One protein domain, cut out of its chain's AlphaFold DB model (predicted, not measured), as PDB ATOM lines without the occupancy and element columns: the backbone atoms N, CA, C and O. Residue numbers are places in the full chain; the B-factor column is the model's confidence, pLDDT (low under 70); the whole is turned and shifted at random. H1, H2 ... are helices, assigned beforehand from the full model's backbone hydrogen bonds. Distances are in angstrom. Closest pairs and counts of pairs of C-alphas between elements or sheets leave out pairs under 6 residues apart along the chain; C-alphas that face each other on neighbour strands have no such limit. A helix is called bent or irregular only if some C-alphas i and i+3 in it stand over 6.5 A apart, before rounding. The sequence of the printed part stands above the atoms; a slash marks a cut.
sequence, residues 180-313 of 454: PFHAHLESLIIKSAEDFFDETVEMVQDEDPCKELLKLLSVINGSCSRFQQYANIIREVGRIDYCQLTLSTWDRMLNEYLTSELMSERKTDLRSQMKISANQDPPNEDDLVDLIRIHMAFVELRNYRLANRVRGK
ATOM      1  N   PRO A 180     103.435   2.370  30.432       87.44
ATOM      2  CA  PRO A 180     104.054   1.410  29.515       87.44
ATOM      3  C   PRO A 180     104.035   1.907  28.061       87.44
ATOM      4  O   PRO A 180     103.129   2.654  27.675       87.44
ATOM      5  N   PHE A 181     105.015   1.505  27.241       90.06
ATOM      6  CA  PHE A 181     105.099   1.923  25.831       90.06
ATOM      7  C   PHE A 181     103.830   1.571  25.041       90.06
ATOM      8  O   PHE A 181     103.281   2.451  24.384       90.06
ATOM      9  N   HIS A 182     103.313   0.342  25.184       91.69
ATOM     10  CA  HIS A 182     102.064  -0.102  24.546       91.69
ATOM     11  C   HIS A 182     100.910   0.870  24.816       91.69
ATOM     12  O   HIS A 182     100.319   1.390  23.882       91.69
ATOM     13  N   ALA A 183     100.618   1.173  26.085       92.19
ATOM     14  CA  ALA A 183      99.500   2.047  26.453       92.19
ATOM     15  C   ALA A 183      99.640   3.470  25.882       92.19
ATOM     16  O   ALA A 183      98.656   4.147  25.601       92.19
ATOM     17  N   HIS A 184     100.873   3.945  25.703       91.44
ATOM     18  CA  HIS A 184     101.097   5.227  25.046       91.44
ATOM     19  C   HIS A 184     100.921   5.156  23.536       91.44
ATOM     20  O   HIS A 184     100.282   6.038  22.968       91.44
ATOM     21  N   LEU A 185     101.458   4.119  22.897       94.94
ATOM     22  CA  LEU A 185     101.285   3.911  21.467       94.94
ATOM     23  C   LEU A 185      99.798   3.755  21.118       94.94
ATOM     24  O   LEU A 185      99.333   4.368  20.167       94.94
ATOM     25  N   GLU A 186      99.042   3.036  21.944       95.88
ATOM     26  CA  GLU A 186      97.584   2.921  21.857       95.88
ATOM     27  C   GLU A 186      96.903   4.295  21.918       95.88
ATOM     28  O   GLU A 186      96.151   4.643  21.011       95.88
ATOM     29  N   SER A 187      97.243   5.130  22.911       95.38
ATOM     30  CA  SER A 187      96.693   6.492  23.004       95.38
ATOM     31  C   SER A 187      97.040   7.376  21.801       95.38
ATOM     32  O   SER A 187      96.216   8.179  21.376       95.38
ATOM     33  N   LEU A 188      98.235   7.212  21.219       95.62
ATOM     34  CA  LEU A 188      98.635   7.939  20.015       95.62
ATOM     35  C   LEU A 188      97.878   7.458  18.775       95.62
ATOM     36  O   LEU A 188      97.547   8.280  17.928       95.62
ATOM     37  N   ILE A 189      97.597   6.156  18.655       97.38
ATOM     38  CA  ILE A 189      96.802   5.609  17.545       97.38
ATOM     39  C   ILE A 189      95.370   6.132  17.620       97.38
ATOM     40  O   ILE A 189      94.851   6.568  16.595       97.38
ATOM     41  N   ILE A 190      94.767   6.126  18.815       97.38
ATOM     42  CA  ILE A 190      93.422   6.672  19.036       97.38
ATOM     43  C   ILE A 190      93.403   8.148  18.650       97.38
ATOM     44  O   ILE A 190      92.642   8.518  17.764       97.38
ATOM     45  N   LYS A 191      94.303   8.960  19.218       96.75
ATOM     46  CA  LYS A 191      94.345  10.398  18.933       96.75
ATOM     47  C   LYS A 191      94.592  10.692  17.452       96.75
ATOM     48  O   LYS A 191      93.890  11.491  16.856       96.75
ATOM     49  N   SER A 192      95.521   9.972  16.825       97.25
ATOM     50  CA  SER A 192      95.774  10.071  15.385       97.25
ATOM     51  C   SER A 192      94.558   9.678  14.539       97.25
ATOM     52  O   SER A 192      94.393  10.181  13.432       97.25
ATOM     53  N   ALA A 193      93.756   8.706  14.979       97.12
ATOM     54  CA  ALA A 193      92.533   8.312  14.284       97.12
ATOM     55  C   ALA A 193      91.431   9.369  14.439       97.12
ATOM     56  O   ALA A 193      90.742   9.625  13.455       97.12
ATOM     57  N   GLU A 194      91.318   9.975  15.626       97.12
ATOM     58  CA  GLU A 194      90.405  11.086  15.918       97.12
ATOM     59  C   GLU A 194      90.735  12.315  15.079       97.12
ATOM     60  O   GLU A 194      89.906  12.742  14.283       97.12
ATOM     61  N   ASP A 195      91.981  12.789  15.149       96.62
ATOM     62  CA  ASP A 195      92.435  13.961  14.393       96.62
ATOM     63  C   ASP A 195      92.227  13.763  12.883       96.62
ATOM     64  O   ASP A 195      91.735  14.647  12.192       96.62
ATOM     65  N   PHE A 196      92.525  12.564  12.363       96.25
ATOM     66  CA  PHE A 196      92.289  12.244  10.953       96.25
ATOM     67  C   PHE A 196      90.803  12.289  10.574       96.25
ATOM     68  O   PHE A 196      90.472  12.699   9.462       96.25
ATOM     69  N   PHE A 197      89.916  11.818  11.451       96.25
ATOM     70  CA  PHE A 197      88.481  11.822  11.185       96.25
ATOM     71  C   PHE A 197      87.936  13.252  11.207       96.25
ATOM     72  O   PHE A 197      87.264  13.633  10.253       96.25
ATOM     73  N   ASP A 198      88.292  14.046  12.219       95.75
ATOM     74  CA  ASP A 198      87.869  15.447  12.349       95.75
ATOM     75  C   ASP A 198      88.331  16.283  11.143       95.75
ATOM     76  O   ASP A 198      87.514  16.922  10.480       95.75
ATOM     77  N   GLU A 199      89.613  16.183  10.767       95.50
ATOM     78  CA  GLU A 199      90.150  16.835   9.562       95.50
ATOM     79  C   GLU A 199      89.424  16.380   8.286       95.50
ATOM     80  O   GLU A 199      89.204  17.168   7.365       95.50
ATOM     81  N   THR A 200      89.053  15.097   8.206       95.75
ATOM     82  CA  THR A 200      88.326  14.570   7.046       95.75
ATOM     83  C   THR A 200      86.915  15.140   6.983       95.75
ATOM     84  O   THR A 200      86.495  15.529   5.899       95.75
ATOM     85  N   VAL A 201      86.201  15.222   8.110       94.12
ATOM     86  CA  VAL A 201      84.859  15.822   8.184       94.12
ATOM     87  C   VAL A 201      84.898  17.286   7.743       94.12
ATOM     88  O   VAL A 201      84.083  17.692   6.919       94.12
ATOM     89  N   GLU A 202      85.882  18.061   8.205       94.56
ATOM     90  CA  GLU A 202      86.066  19.450   7.765       94.56
ATOM     91  C   GLU A 202      86.376  19.556   6.264       94.56
ATOM     92  O   GLU A 202      85.872  20.443   5.576       94.56
ATOM     93  N   MET A 203      87.182  18.638   5.728       94.88
ATOM     94  CA  MET A 203      87.579  18.636   4.318       94.88
ATOM     95  C   MET A 203      86.431  18.263   3.366       94.88
ATOM     96  O   MET A 203      86.403  18.740   2.229       94.88
ATOM     97  N   VAL A 204      85.532  17.363   3.774       94.69
ATOM     98  CA  VAL A 204      84.512  16.771   2.886       94.69
ATOM     99  C   VAL A 204      83.172  17.501   2.880       94.69
ATOM    100  O   VAL A 204      82.287  17.053   2.148       94.69
ATOM    101  N   GLN A 205      83.053  18.599   3.637       91.81
ATOM    102  CA  GLN A 205      81.833  19.398   3.769       91.81
ATOM    103  C   GLN A 205      81.112  19.603   2.431       91.81
ATOM    104  O   GLN A 205      81.729  19.930   1.409       91.81
ATOM    105  N   ASP A 206      79.797  19.404   2.442       90.75
ATOM    106  CA  ASP A 206      78.937  19.571   1.271       90.75
ATOM    107  C   ASP A 206      77.582  20.173   1.674       90.75
ATOM    108  O   ASP A 206      77.135  20.042   2.812       90.75
ATOM    109  N   GLU A 207      76.918  20.849   0.737       87.88
ATOM    110  CA  GLU A 207      75.538  21.302   0.949       87.88
ATOM    111  C   GLU A 207      74.572  20.111   1.005       87.88
ATOM    112  O   GLU A 207      73.563  20.159   1.710       87.88
ATOM    113  N   ASP A 208      74.893  19.042   0.271       88.81
ATOM    114  CA  ASP A 208      74.146  17.794   0.261       88.81
ATOM    115  C   ASP A 208      74.726  16.800   1.289       88.81
ATOM    116  O   ASP A 208      75.824  16.264   1.084       88.81
ATOM    117  N   PRO A 209      73.987  16.476   2.368       89.31
ATOM    118  CA  PRO A 209      74.477  15.585   3.418       89.31
ATOM    119  C   PRO A 209      74.760  14.161   2.914       89.31
ATOM    120  O   PRO A 209      75.632  13.479   3.455       89.31
ATOM    121  N   CYS A 210      74.079  13.696   1.858       90.50
ATOM    122  CA  CYS A 210      74.371  12.395   1.252       90.50
ATOM    123  C   CYS A 210      75.748  12.404   0.577       90.50
ATOM    124  O   CYS A 210      76.520  11.451   0.721       90.50
ATOM    125  N   LYS A 211      76.090  13.488  -0.128       91.81
ATOM    126  CA  LYS A 211      77.395  13.633  -0.790       91.81
ATOM    127  C   LYS A 211      78.515  13.838   0.216       91.81
ATOM    128  O   LYS A 211      79.579  13.244   0.036       91.81
ATOM    129  N   GLU A 212      78.276  14.608   1.276       92.94
ATOM    130  CA  GLU A 212      79.214  14.754   2.395       92.94
ATOM    131  C   GLU A 212      79.532  13.386   3.018       92.94
ATOM    132  O   GLU A 212      80.697  12.978   3.066       92.94
ATOM    133  N   LEU A 213      78.498  12.618   3.387       93.62
ATOM    134  CA  LEU A 213      78.663  11.279   3.954       93.62
ATOM    135  C   LEU A 213      79.384  10.333   2.987       93.62
ATOM    136  O   LEU A 213      80.267   9.576   3.395       93.62
ATOM    137  N   LEU A 214      79.037  10.365   1.698       93.75
ATOM    138  CA  LEU A 214      79.685   9.523   0.697       93.75
ATOM    139  C   LEU A 214      81.180   9.852   0.557       93.75
ATOM    140  O   LEU A 214      82.011   8.941   0.496       93.75
ATOM    141  N   LYS A 215      81.538  11.141   0.532       95.81
ATOM    142  CA  LYS A 215      82.936  11.594   0.511       95.81
ATOM    143  C   LYS A 215      83.677  11.147   1.773       95.81
ATOM    144  O   LYS A 215      84.773  10.597   1.653       95.81
ATOM    145  N   LEU A 216      83.067  11.311   2.950       96.44
ATOM    146  CA  LEU A 216      83.619  10.865   4.232       96.44
ATOM    147  C   LEU A 216      83.918   9.359   4.220       96.44
ATOM    148  O   LEU A 216      85.056   8.943   4.452       96.44
ATOM    149  N   LEU A 217      82.923   8.534   3.880       94.94
ATOM    150  CA  LEU A 217      83.067   7.076   3.823       94.94
ATOM    151  C   LEU A 217      84.114   6.638   2.792       94.94
ATOM    152  O   LEU A 217      84.878   5.709   3.051       94.94
ATOM    153  N   SER A 218      84.191   7.317   1.645       95.19
ATOM    154  CA  SER A 218      85.191   7.046   0.605       95.19
ATOM    155  C   SER A 218      86.622   7.262   1.114       95.19
ATOM    156  O   SER A 218      87.488   6.401   0.926       95.19
ATOM    157  N   VAL A 219      86.875   8.366   1.828       95.38
ATOM    158  CA  VAL A 219      88.192   8.649   2.426       95.38
ATOM    159  C   VAL A 219      88.534   7.621   3.510       95.38
ATOM    160  O   VAL A 219      89.655   7.098   3.525       95.38
ATOM    161  N   ILE A 220      87.573   7.278   4.376       94.69
ATOM    162  CA  ILE A 220      87.751   6.276   5.437       94.69
ATOM    163  C   ILE A 220      88.076   4.900   4.841       94.69
ATOM    164  O   ILE A 220      89.094   4.309   5.201       94.69
ATOM    165  N   ASN A 221      87.283   4.407   3.884       93.50
ATOM    166  CA  ASN A 221      87.521   3.119   3.222       93.50
ATOM    167  C   ASN A 221      88.856   3.091   2.470       93.50
ATOM    168  O   ASN A 221      89.614   2.121   2.571       93.50
ATOM    169  N   GLY A 222      89.196   4.186   1.785       92.94
ATOM    170  CA  GLY A 222      90.499   4.348   1.148       92.94
ATOM    171  C   GLY A 222      91.656   4.224   2.146       92.94
ATOM    172  O   GLY A 222      92.691   3.637   1.823       92.94
ATOM    173  N   SER A 223      91.472   4.712   3.372       92.56
ATOM    174  CA  SER A 223      92.433   4.568   4.467       92.56
ATOM    175  C   SER A 223      92.479   3.135   5.023       92.56
ATOM    176  O   SER A 223      93.567   2.571   5.166       92.56
ATOM    177  N   CYS A 224      91.317   2.501   5.236       91.75
ATOM    178  CA  CYS A 224      91.190   1.104   5.671       91.75
ATOM    179  C   CYS A 224      91.937   0.130   4.753       91.75
ATOM    180  O   CYS A 224      92.665  -0.741   5.236       91.75
ATOM    181  N   SER A 225      91.844   0.327   3.432       89.88
ATOM    182  CA  SER A 225      92.524  -0.516   2.435       89.88
ATOM    183  C   SER A 225      94.051  -0.585   2.611       89.88
ATOM    184  O   SER A 225      94.706  -1.498   2.109       89.88
ATOM    185  N   ARG A 226      94.636   0.365   3.355       89.56
ATOM    186  CA  ARG A 226      96.084   0.525   3.559       89.56
ATOM    187  C   ARG A 226      96.551   0.133   4.958       89.56
ATOM    188  O   ARG A 226      97.751   0.193   5.228       89.56
ATOM    189  N   PHE A 227      95.657  -0.299   5.849       90.31
ATOM    190  CA  PHE A 227      96.002  -0.608   7.241       90.31
ATOM    191  C   PHE A 227      97.154  -1.593   7.396       90.31
ATOM    192  O   PHE A 227      97.972  -1.440   8.305       90.31
ATOM    193  N   GLN A 228      97.252  -2.577   6.500       88.12
ATOM    194  CA  GLN A 228      98.252  -3.635   6.595       88.12
ATOM    195  C   GLN A 228      99.695  -3.104   6.583       88.12
ATOM    196  O   GLN A 228     100.582  -3.730   7.169       88.12
ATOM    197  N   GLN A 229      99.928  -1.925   5.995       88.25
ATOM    198  CA  GLN A 229     101.231  -1.262   6.016       88.25
ATOM    199  C   GLN A 229     101.672  -0.889   7.436       88.25
ATOM    200  O   GLN A 229     102.848  -1.021   7.769       88.25
ATOM    201  N   TYR A 230     100.743  -0.431   8.276       93.44
ATOM    202  CA  TYR A 230     101.031  -0.006   9.645       93.44
ATOM    203  C   TYR A 230     100.840  -1.154  10.640       93.44
ATOM    204  O   TYR A 230     101.621  -1.300  11.581       93.44
ATOM    205  N   ALA A 231      99.843  -2.009  10.408       93.25
ATOM    206  CA  ALA A 231      99.417  -3.033  11.351       93.25
ATOM    207  C   ALA A 231     100.523  -4.022  11.725       93.25
ATOM    208  O   ALA A 231     100.662  -4.358  12.898       93.25
ATOM    209  N   ASN A 232     101.346  -4.457  10.767       92.31
ATOM    210  CA  ASN A 232     102.430  -5.401  11.055       92.31
ATOM    211  C   ASN A 232     103.496  -4.796  11.972       92.31
ATOM    212  O   ASN A 232     103.901  -5.433  12.941       92.31
ATOM    213  N   ILE A 233     103.880  -3.544  11.716       94.12
ATOM    214  CA  ILE A 233     104.880  -2.813  12.501       94.12
ATOM    215  C   ILE A 233     104.355  -2.555  13.917       94.12
ATOM    216  O   ILE A 233     105.045  -2.804  14.904       94.12
ATOM    217  N   ILE A 234     103.108  -2.098  14.034       96.25
ATOM    218  CA  ILE A 234     102.476  -1.826  15.328       96.25
ATOM    219  C   ILE A 234     102.277  -3.114  16.138       96.25
ATOM    220  O   ILE A 234     102.492  -3.114  17.353       96.25
ATOM    221  N   ARG A 235     101.939  -4.231  15.484       94.75
ATOM    222  CA  ARG A 235     101.834  -5.542  16.135       94.75
ATOM    223  C   ARG A 235     103.192  -6.035  16.637       94.75
ATOM    224  O   ARG A 235     103.272  -6.503  17.767       94.75
ATOM    225  N   GLU A 236     104.248  -5.901  15.837       93.56
ATOM    226  CA  GLU A 236     105.615  -6.302  16.201       93.56
ATOM    227  C   GLU A 236     106.147  -5.487  17.389       93.56
ATOM    228  O   GLU A 236     106.602  -6.048  18.386       93.56
ATOM    229  N   VAL A 237     106.062  -4.158  17.305       91.81
ATOM    230  CA  VAL A 237     106.717  -3.251  18.261       91.81
ATOM    231  C   VAL A 237     105.850  -3.000  19.499       91.81
ATOM    232  O   VAL A 237     106.357  -2.891  20.618       91.81
ATOM    233  N   GLY A 238     104.537  -2.891  19.295       90.12
ATOM    234  CA  GLY A 238     103.564  -2.501  20.307       90.12
ATOM    235  C   GLY A 238     102.681  -3.628  20.819       90.12
ATOM    236  O   GLY A 238     102.118  -3.449  21.885       90.12
ATOM    237  N   ARG A 239     102.563  -4.766  20.117       93.38
ATOM    238  CA  ARG A 239     101.564  -5.830  20.380       93.38
ATOM    239  C   ARG A 239     100.106  -5.348  20.352       93.38
ATOM    240  O   ARG A 239      99.255  -5.925  21.018       93.38
ATOM    241  N   ILE A 240      99.825  -4.320  19.554       95.00
ATOM    242  CA  ILE A 240      98.490  -3.727  19.397       95.00
ATOM    243  C   ILE A 240      97.880  -4.194  18.072       95.00
ATOM    244  O   ILE A 240      98.562  -4.211  17.043       95.00
ATOM    245  N   ASP A 241      96.587  -4.519  18.073       93.19
ATOM    246  CA  ASP A 241      95.821  -4.664  16.834       93.19
ATOM    247  C   ASP A 241      95.440  -3.276  16.297       93.19
ATOM    248  O   ASP A 241      94.422  -2.690  16.667       93.19
ATOM    249  N   TYR A 242      96.304  -2.731  15.439       95.06
ATOM    250  CA  TYR A 242      96.114  -1.415  14.829       95.06
ATOM    251  C   TYR A 242      94.787  -1.298  14.068       95.06
ATOM    252  O   TYR A 242      94.132  -0.257  14.144       95.06
ATOM    253  N   CYS A 243      94.404  -2.347  13.331       92.88
ATOM    254  CA  CYS A 243      93.203  -2.343  12.502       92.88
ATOM    255  C   CYS A 243      91.969  -2.252  13.392       92.88
ATOM    256  O   CYS A 243      91.149  -1.354  13.217       92.88
ATOM    257  N   GLN A 244      91.870  -3.143  14.382       91.31
ATOM    258  CA  GLN A 244      90.737  -3.166  15.301       91.31
ATOM    259  C   GLN A 244      90.633  -1.861  16.094       91.31
ATOM    260  O   GLN A 244      89.538  -1.320  16.224       91.31
ATOM    261  N   LEU A 245      91.757  -1.351  16.605       94.12
ATOM    262  CA  LEU A 245      91.773  -0.120  17.388       94.12
ATOM    263  C   LEU A 245      91.302   1.076  16.553       94.12
ATOM    264  O   LEU A 245      90.372   1.768  16.957       94.12
ATOM    265  N   THR A 246      91.875   1.263  15.358       95.25
ATOM    266  CA  THR A 246      91.500   2.363  14.452       95.25
ATOM    267  C   THR A 246      90.034   2.268  14.027       95.25
ATOM    268  O   THR A 246      89.324   3.268  14.092       95.25
ATOM    269  N   LEU A 247      89.559   1.071  13.657       92.81
ATOM    270  CA  LEU A 247      88.156   0.857  13.282       92.81
ATOM    271  C   LEU A 247      87.210   1.143  14.440       92.81
ATOM    272  O   LEU A 247      86.217   1.818  14.234       92.81
ATOM    273  N   SER A 248      87.523   0.692  15.656       92.00
ATOM    274  CA  SER A 248      86.657   0.954  16.810       92.00
ATOM    275  C   SER A 248      86.536   2.448  17.130       92.00
ATOM    276  O   SER A 248      85.451   2.913  17.482       92.00
ATOM    277  N   THR A 249      87.618   3.213  16.948       94.69
ATOM    278  CA  THR A 249      87.599   4.672  17.087       94.69
ATOM    279  C   THR A 249      86.748   5.316  15.999       94.69
ATOM    280  O   THR A 249      85.852   6.091  16.319       94.69
ATOM    281  N   TRP A 250      86.967   4.966  14.728       94.50
ATOM    282  CA  TRP A 250      86.170   5.511  13.626       94.50
ATOM    283  C   TRP A 250      84.707   5.086  13.675       94.50
ATOM    284  O   TRP A 250      83.854   5.882  13.319       94.50
ATOM    285  N   ASP A 251      84.390   3.890  14.162       90.19
ATOM    286  CA  ASP A 251      83.012   3.441  14.357       90.19
ATOM    287  C   ASP A 251      82.300   4.314  15.386       90.19
ATOM    288  O   ASP A 251      81.175   4.752  15.156       90.19
ATOM    289  N   ARG A 252      82.969   4.610  16.507       93.06
ATOM    290  CA  ARG A 252      82.441   5.535  17.513       93.06
ATOM    291  C   ARG A 252      82.216   6.926  16.914       93.06
ATOM    292  O   ARG A 252      81.115   7.447  17.039       93.06
ATOM    293  N   MET A 253      83.214   7.489  16.236       94.94
ATOM    294  CA  MET A 253      83.119   8.836  15.661       94.94
ATOM    295  C   MET A 253      82.098   8.935  14.529       94.94
ATOM    296  O   MET A 253      81.357   9.905  14.449       94.94
ATOM    297  N   LEU A 254      82.000   7.911  13.681       91.81
ATOM    298  CA  LEU A 254      80.997   7.845  12.626       91.81
ATOM    299  C   LEU A 254      79.590   7.737  13.214       91.81
ATOM    300  O   LEU A 254      78.679   8.383  12.714       91.81
ATOM    301  N   ASN A 255      79.403   6.977  14.295       88.56
ATOM    302  CA  ASN A 255      78.124   6.934  15.001       88.56
ATOM    303  C   ASN A 255      77.779   8.285  15.646       88.56
ATOM    304  O   ASN A 255      76.625   8.703  15.575       88.56
ATOM    305  N   GLU A 256      78.753   8.972  16.250       90.25
ATOM    306  CA  GLU A 256      78.584  10.327  16.796       90.25
ATOM    307  C   GLU A 256      78.205  11.324  15.687       90.25
ATOM    308  O   GLU A 256      77.210  12.035  15.825       90.25
ATOM    309  N   TYR A 257      78.916  11.304  14.554       90.31
ATOM    310  CA  TYR A 257      78.629  12.118  13.368       90.31
ATOM    311  C   TYR A 257      77.223  11.849  12.819       90.31
ATOM    312  O   TYR A 257      76.423  12.772  12.689       90.31
ATOM    313  N   LEU A 258      76.879  10.580  12.572       86.56
ATOM    314  CA  LEU A 258      75.558  10.200  12.068       86.56
ATOM    315  C   LEU A 258      74.457  10.602  13.050       86.56
ATOM    316  O   LEU A 258      73.432  11.121  12.628       86.56
ATOM    317  N   THR A 259      74.661  10.410  14.355       83.62
ATOM    318  CA  THR A 259      73.692  10.836  15.376       83.62
ATOM    319  C   THR A 259      73.525  12.354  15.372       83.62
ATOM    320  O   THR A 259      72.402  12.836  15.459       83.62
ATOM    321  N   SER A 260      74.610  13.116  15.224       83.38
ATOM    322  CA  SER A 260      74.537  14.576  15.119       83.38
ATOM    323  C   SER A 260      73.775  15.026  13.872       83.38
ATOM    324  O   SER A 260      72.920  15.903  13.963       83.38
ATOM    325  N   GLU A 261      74.029  14.407  12.718       79.25
ATOM    326  CA  GLU A 261      73.325  14.721  11.470       79.25
ATOM    327  C   GLU A 261      71.844  14.317  11.515       79.25
ATOM    328  O   GLU A 261      70.992  15.015  10.973       79.25
ATOM    329  N   LEU A 262      71.508  13.242  12.234       66.00
ATOM    330  CA  LEU A 262      70.125  12.834  12.504       66.00
ATOM    331  C   LEU A 262      69.363  13.805  13.416       66.00
ATOM    332  O   LEU A 262      68.137  13.858  13.353       66.00
ATOM    333  N   MET A 263      70.076  14.520  14.285       67.12
ATOM    334  CA  MET A 263      69.512  15.494  15.223       67.12
ATOM    335  C   MET A 263      69.646  16.937  14.712       67.12
ATOM    336  O   MET A 263      69.327  17.878  15.437       67.12
ATOM    337  N   SER A 264      70.127  17.122  13.479       72.00
ATOM    338  CA  SER A 264      70.301  18.434  12.869       72.00
ATOM    339  C   SER A 264      68.946  19.078  12.579       72.00
ATOM    340  O   SER A 264      68.110  18.498  11.899       72.00
ATOM    341  N   GLU A 265      68.733  20.317  13.029       59.84
ATOM    342  CA  GLU A 265      67.519  21.093  12.714       59.84
ATOM    343  C   GLU A 265      67.551  21.711  11.299       59.84
ATOM    344  O   GLU A 265      66.691  22.522  10.933       59.84
ATOM    345  N   ARG A 266      68.555  21.366  10.478       66.31
ATOM    346  CA  ARG A 266      68.622  21.797   9.077       66.31
ATOM    347  C   ARG A 266      67.389  21.268   8.334       66.31
ATOM    348  O   ARG A 266      67.005  20.115   8.488       66.31
ATOM    349  N   LYS A 267      66.787  22.094   7.464       53.25
ATOM    350  CA  LYS A 267      65.621  21.702   6.633       53.25
ATOM    351  C   LYS A 267      65.871  20.459   5.760       53.25
ATOM    352  O   LYS A 267      64.910  19.853   5.298       53.25
ATOM    353  N   THR A 268      67.134  20.117   5.525       67.12
ATOM    354  CA  THR A 268      67.615  18.983   4.731       67.12
ATOM    355  C   THR A 268      68.568  18.136   5.575       67.12
ATOM    356  O   THR A 268      69.765  18.088   5.304       67.12
ATOM    357  N   ASP A 269      68.064  17.519   6.644       81.56
ATOM    358  CA  ASP A 269      68.857  16.550   7.402       81.56
ATOM    359  C   ASP A 269      69.149  15.287   6.559       81.56
ATOM    360  O   ASP A 269      68.415  14.938   5.622       81.56
ATOM    361  N   LEU A 270      70.244  14.593   6.886       85.38
ATOM    362  CA  LEU A 270      70.697  13.392   6.173       85.38
ATOM    363  C   LEU A 270      69.585  12.336   6.055       85.38
ATOM    364  O   LEU A 270      69.413  11.702   5.012       85.38
ATOM    365  N   ARG A 271      68.800  12.147   7.122       85.19
ATOM    366  CA  ARG A 271      67.736  11.135   7.169       85.19
ATOM    367  C   ARG A 271      66.642  11.424   6.155       85.19
ATOM    368  O   ARG A 271      66.162  10.510   5.483       85.19
ATOM    369  N   SER A 272      66.203  12.672   6.104       86.00
ATOM    370  CA  SER A 272      65.140  13.150   5.234       86.00
ATOM    371  C   SER A 272      65.595  13.071   3.790       86.00
ATOM    372  O   SER A 272      64.861  12.518   2.973       86.00
ATOM    373  N   GLN A 273      66.830  13.490   3.503       88.19
ATOM    374  CA  GLN A 273      67.402  13.392   2.164       88.19
ATOM    375  C   GLN A 273      67.483  11.934   1.694       88.19
ATOM    376  O   GLN A 273      66.934  11.602   0.648       88.19
ATOM    377  N   MET A 274      68.029  11.022   2.505       89.12
ATOM    378  CA  MET A 274      68.090   9.599   2.145       89.12
ATOM    379  C   MET A 274      66.698   8.969   1.962       89.12
ATOM    380  O   MET A 274      66.506   8.128   1.080       89.12
ATOM    381  N   LYS A 275      65.698   9.368   2.764       88.81
ATOM    382  CA  LYS A 275      64.302   8.929   2.579       88.81
ATOM    383  C   LYS A 275      63.701   9.462   1.283       88.81
ATOM    384  O   LYS A 275      62.932   8.737   0.658       88.81
ATOM    385  N   ILE A 276      64.006  10.700   0.906       88.81
ATOM    386  CA  ILE A 276      63.567  11.290  -0.359       88.81
ATOM    387  C   ILE A 276      64.188  10.496  -1.514       88.81
ATOM    388  O   ILE A 276      63.438   9.938  -2.313       88.81
ATOM    389  N   SER A 277      65.512  10.313  -1.529       88.50
ATOM    390  CA  SER A 277      66.222   9.528  -2.552       88.50
ATOM    391  C   SER A 277      65.675   8.101  -2.696       88.50
ATOM    392  O   SER A 277      65.588   7.571  -3.799       88.50
ATOM    393  N   ALA A 278      65.267   7.469  -1.588       87.81
ATOM    394  CA  ALA A 278      64.726   6.111  -1.603       87.81
ATOM    395  C   ALA A 278      63.262   6.010  -2.066       87.81
ATOM    396  O   ALA A 278      62.870   4.943  -2.530       87.81
ATOM    397  N   ASN A 279      62.440   7.053  -1.889       87.88
ATOM    398  CA  ASN A 279      60.981   6.980  -2.082       87.88
ATOM    399  C   ASN A 279      60.446   7.826  -3.251       87.88
ATOM    400  O   ASN A 279      59.248   7.762  -3.515       87.88
ATOM    401  N   GLN A 280      61.276   8.637  -3.911       85.38
ATOM    402  CA  GLN A 280      60.854   9.425  -5.073       85.38
ATOM    403  C   GLN A 280      60.298   8.537  -6.202       85.38
ATOM    404  O   GLN A 280      60.870   7.492  -6.517       85.38
ATOM    405  N   ASP A 281      59.203   8.992  -6.818       79.94
ATOM    406  CA  ASP A 281      58.554   8.356  -7.969       79.94
ATOM    407  C   ASP A 281      58.083   9.438  -8.972       79.94
ATOM    408  O   ASP A 281      57.193  10.226  -8.630       79.94
ATOM    409  N   PRO A 282      58.683   9.545 -10.178       80.25
ATOM    410  CA  PRO A 282      59.816   8.753 -10.664       80.25
ATOM    411  C   PRO A 282      61.116   9.072  -9.894       80.25
ATOM    412  O   PRO A 282      61.266  10.183  -9.377       80.25
ATOM    413  N   PRO A 283      62.066   8.124  -9.801       80.81
ATOM    414  CA  PRO A 283      63.307   8.327  -9.061       80.81
ATOM    415  C   PRO A 283      64.207   9.369  -9.739       80.81
ATOM    416  O   PRO A 283      64.424   9.311 -10.950       80.81
ATOM    417  N   ASN A 284      64.799  10.277  -8.959       88.19
ATOM    418  CA  ASN A 284      65.977  11.015  -9.408       88.19
ATOM    419  C   ASN A 284      67.174  10.053  -9.460       88.19
ATOM    420  O   ASN A 284      67.541   9.441  -8.455       88.19
ATOM    421  N   GLU A 285      67.763   9.899 -10.646       84.44
ATOM    422  CA  GLU A 285      68.841   8.937 -10.887       84.44
ATOM    423  C   GLU A 285      70.088   9.229 -10.049       84.44
ATOM    424  O   GLU A 285      70.657   8.298  -9.479       84.44
ATOM    425  N   ASP A 286      70.491  10.496  -9.945       85.44
ATOM    426  CA  ASP A 286      71.710  10.887  -9.234       85.44
ATOM    427  C   ASP A 286      71.554  10.645  -7.727       85.44
ATOM    428  O   ASP A 286      72.399   9.991  -7.109       85.44
ATOM    429  N   ASP A 287      70.419  11.065  -7.159       87.75
ATOM    430  CA  ASP A 287      70.104  10.887  -5.738       87.75
ATOM    431  C   ASP A 287      70.048   9.396  -5.355       87.75
ATOM    432  O   ASP A 287      70.541   8.979  -4.301       87.75
ATOM    433  N   LEU A 288      69.451   8.570  -6.220       86.88
ATOM    434  CA  LEU A 288      69.349   7.129  -6.010       86.88
ATOM    435  C   LEU A 288      70.715   6.440  -6.131       86.88
ATOM    436  O   LEU A 288      71.031   5.554  -5.334       86.88
ATOM    437  N   VAL A 289      71.545   6.840  -7.099       86.62
ATOM    438  CA  VAL A 289      72.908   6.312  -7.257       86.62
ATOM    439  C   VAL A 289      73.774   6.668  -6.051       86.62
ATOM    440  O   VAL A 289      74.494   5.796  -5.556       86.62
ATOM    441  N   ASP A 290      73.689   7.896  -5.542       89.31
ATOM    442  CA  ASP A 290      74.429   8.311  -4.349       89.31
ATOM    443  C   ASP A 290      73.980   7.518  -3.110       89.31
ATOM    444  O   ASP A 290      74.831   6.999  -2.382       89.31
ATOM    445  N   LEU A 291      72.673   7.280  -2.933       90.38
ATOM    446  CA  LEU A 291      72.154   6.411  -1.870       90.38
ATOM    447  C   LEU A 291      72.741   4.986  -1.937       90.38
ATOM    448  O   LEU A 291      73.146   4.424  -0.914       90.38
ATOM    449  N   ILE A 292      72.821   4.397  -3.133       89.06
ATOM    450  CA  ILE A 292      73.405   3.061  -3.332       89.06
ATOM    451  C   ILE A 292      74.919   3.062  -3.096       89.06
ATOM    452  O   ILE A 292      75.459   2.108  -2.532       89.06
ATOM    453  N   ARG A 293      75.624   4.129  -3.473       89.00
ATOM    454  CA  ARG A 293      77.061   4.264  -3.200       89.00
ATOM    455  C   ARG A 293      77.350   4.376  -1.708       89.00
ATOM    456  O   ARG A 293      78.296   3.744  -1.244       89.00
ATOM    457  N   ILE A 294      76.524   5.107  -0.961       92.00
ATOM    458  CA  ILE A 294      76.607   5.177   0.504       92.00
ATOM    459  C   ILE A 294      76.427   3.776   1.100       92.00
ATOM    460  O   ILE A 294      77.253   3.349   1.907       92.00
ATOM    461  N   HIS A 295      75.410   3.026   0.654       88.88
ATOM    462  CA  HIS A 295      75.196   1.635   1.078       88.88
ATOM    463  C   HIS A 295      76.439   0.772   0.854       88.88
ATOM    464  O   HIS A 295      76.951   0.143   1.780       88.88
ATOM    465  N   MET A 296      76.977   0.783  -0.368       87.75
ATOM    466  CA  MET A 296      78.174   0.014  -0.709       87.75
ATOM    467  C   MET A 296      79.391   0.431   0.118       87.75
ATOM    468  O   MET A 296      80.179  -0.428   0.515       87.75
ATOM    469  N   ALA A 297      79.539   1.723   0.413       90.50
ATOM    470  CA  ALA A 297      80.632   2.222   1.232       90.50
ATOM    471  C   ALA A 297      80.516   1.744   2.693       90.50
ATOM    472  O   ALA A 297      81.522   1.340   3.281       90.50
ATOM    473  N   PHE A 298      79.309   1.689   3.266       88.25
ATOM    474  CA  PHE A 298      79.088   1.071   4.580       88.25
ATOM    475  C   PHE A 298      79.376  -0.435   4.580       88.25
ATOM    476  O   PHE A 298      79.985  -0.946   5.524       88.25
ATOM    477  N   VAL A 299      78.972  -1.151   3.526       84.94
ATOM    478  CA  VAL A 299      79.260  -2.586   3.370       84.94
ATOM    479  C   VAL A 299      80.765  -2.833   3.308       84.94
ATOM    480  O   VAL A 299      81.269  -3.723   3.994       84.94
ATOM    481  N   GLU A 300      81.490  -2.026   2.535       87.12
ATOM    482  CA  GLU A 300      82.947  -2.090   2.445       87.12
ATOM    483  C   GLU A 300      83.608  -1.831   3.807       87.12
ATOM    484  O   GLU A 300      84.414  -2.650   4.257       87.12
ATOM    485  N   LEU A 301      83.202  -0.770   4.517       87.62
ATOM    486  CA  LEU A 301      83.714  -0.461   5.856       87.62
ATOM    487  C   LEU A 301      83.498  -1.632   6.819       87.62
ATOM    488  O   LEU A 301      84.395  -2.040   7.558       87.62
ATOM    489  N   ARG A 302      82.306  -2.231   6.774       83.19
ATOM    490  CA  ARG A 302      81.951  -3.384   7.602       83.19
ATOM    491  C   ARG A 302      82.769  -4.628   7.260       83.19
ATOM    492  O   ARG A 302      83.088  -5.393   8.167       83.19
ATOM    493  N   ASN A 303      83.150  -4.838   6.003       83.94
ATOM    494  CA  ASN A 303      84.013  -5.963   5.626       83.94
ATOM    495  C   ASN A 303      85.398  -5.860   6.287       83.94
ATOM    496  O   ASN A 303      85.926  -6.879   6.733       83.94
ATOM    497  N   TYR A 304      85.936  -4.647   6.468       85.06
ATOM    498  CA  TYR A 304      87.153  -4.448   7.264       85.06
ATOM    499  C   TYR A 304      86.954  -4.796   8.753       85.06
ATOM    500  O   TYR A 304      87.883  -5.293   9.388       85.06
ATOM    501  N   ARG A 305      85.745  -4.612   9.307       75.75
ATOM    502  CA  ARG A 305      85.396  -5.006  10.691       75.75
ATOM    503  C   ARG A 305      85.293  -6.527  10.866       75.75
ATOM    504  O   ARG A 305      85.693  -7.069  11.897       75.75
ATOM    505  N   LEU A 306      84.718  -7.212   9.875       66.31
ATOM    506  CA  LEU A 306      84.355  -8.634   9.943       66.31
ATOM    507  C   LEU A 306      85.504  -9.595   9.644       66.31
ATOM    508  O   LEU A 306      85.355 -10.783   9.919       66.31
ATOM    509  N   ALA A 307      86.658  -9.108   9.178       60.75
ATOM    510  CA  ALA A 307      87.852  -9.937   8.990       60.75
ATOM    511  C   ALA A 307      88.223 -10.769  10.243       60.75
ATOM    512  O   ALA A 307      88.896 -11.784  10.105       60.75
ATOM    513  N   ASN A 308      87.728 -10.391  11.436       49.06
ATOM    514  CA  ASN A 308      87.952 -11.093  12.703       49.06
ATOM    515  C   ASN A 308      86.678 -11.394  13.542       49.06
ATOM    516  O   ASN A 308      86.820 -11.757  14.712       49.06
ATOM    517  N   ARG A 309      85.438 -11.216  13.038       57.06
ATOM    518  CA  ARG A 309      84.201 -11.378  13.855       57.06
ATOM    519  C   ARG A 309      82.983 -11.901  13.080       57.06
ATOM    520  O   ARG A 309      82.868 -11.730  11.873       57.06
ATOM    521  N   VAL A 310      82.042 -12.501  13.815       52.66
ATOM    522  CA  VAL A 310      80.733 -12.961  13.312       52.66
ATOM    523  C   VAL A 310      79.824 -11.761  13.014       52.66
ATOM    524  O   VAL A 310      79.801 -10.801  13.788       52.66
ATOM    525  N   ARG A 311      79.055 -11.818  11.913       58.16
ATOM    526  CA  ARG A 311      78.021 -10.818  11.583       58.16
ATOM    527  C   ARG A 311      77.010 -10.703  12.731       58.16
ATOM    528  O   ARG A 311      76.285 -11.655  13.007       58.16
ATOM    529  N   GLY A 312      76.940  -9.536  13.368       54.72
ATOM    530  CA  GLY A 312      75.788  -9.159  14.188       54.72
ATOM    531  C   GLY A 312      74.617  -8.749  13.294       54.72
ATOM    532  O   GLY A 312      74.840  -8.195  12.216       54.72
ATOM    533  N   LYS A 313      73.377  -9.020  13.723       54.28
ATOM    534  CA  LYS A 313      72.197  -8.387  13.123       54.28
ATOM    535  C   LYS A 313      72.221  -6.913  13.508       54.28
ATOM    536  O   LYS A 313      72.200  -6.589  14.690       54.28
TER     537      LYS A 313
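AT A GLANCE: This is residues 180 to 313 of the 454 residues of an uncharacterized protein of Ancylostoma caninum (UniProt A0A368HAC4). The longest helix, H1, runs along one side of an elongated up-and-down bundle, H1, H2, H4 and H6, each running against the one before it, with H2 and H4 nearest the middle and H6 away from H1. Short helices sit at the two ends, H3 at one and H5 at the other. The printed part has 134 residues with six named helices, H1 to H6 in chain order, and no named strand: all helix. It is only just compact, close to loose, with a radius of gyration of the C-alphas of 16.9 A, and only just a rod, spanning 58 by 29 by 24 A.

IN THESE COORDINATES: H1, residues 181 to 204, begins at C-alpha 181 (105.099, 1.923, 25.831) and is 34.2 A long. H2 is residues 209 to 224, 22.2 A; H4 is 242 to 262, 29.7 A. H6, residues 285 to 306, 31.4 A, ends at C-alpha 306 (84.355, -8.634, 9.943). H3 is residues 228 to 238 and H5 270 to 279. H3 is only just irregular: C-alphas 229 and 232 are 6.6 A apart.

HOW THE PARTS SIT: H1 touches H4 with residues 186 to 197 alone, at a steep tilt of 38 degrees, the same way; the closest C-alphas, Ala 193 and Thr 246, are 6.0 A apart. H1 and H2 form a hairpin, closest at C-alphas 204 and 212, 5.7 A. H2 touches H6, closest at C-alphas 214 and 294, 5.3 A. H1 and H6 are apart. H3 touches H4, closest at C-alphas 231 and 242, 5.1 A. H5 touches H6, closest at C-alphas 277 and 287, 5.2 A. Every O i to N i+4 pair is within hydrogen-bond range in H1, H2, H4, H5 and H6; in H3, 5 of 7 are.

THE WHOLE: The C-alphas farthest apart, Pro 180 and Pro 282, are 60.2 A apart. The printed part has no cut and no long link. Mean pLDDT of the printed part is 87.4; residues 262 to 263, 265 to 268 and 306 to 313 are under 70.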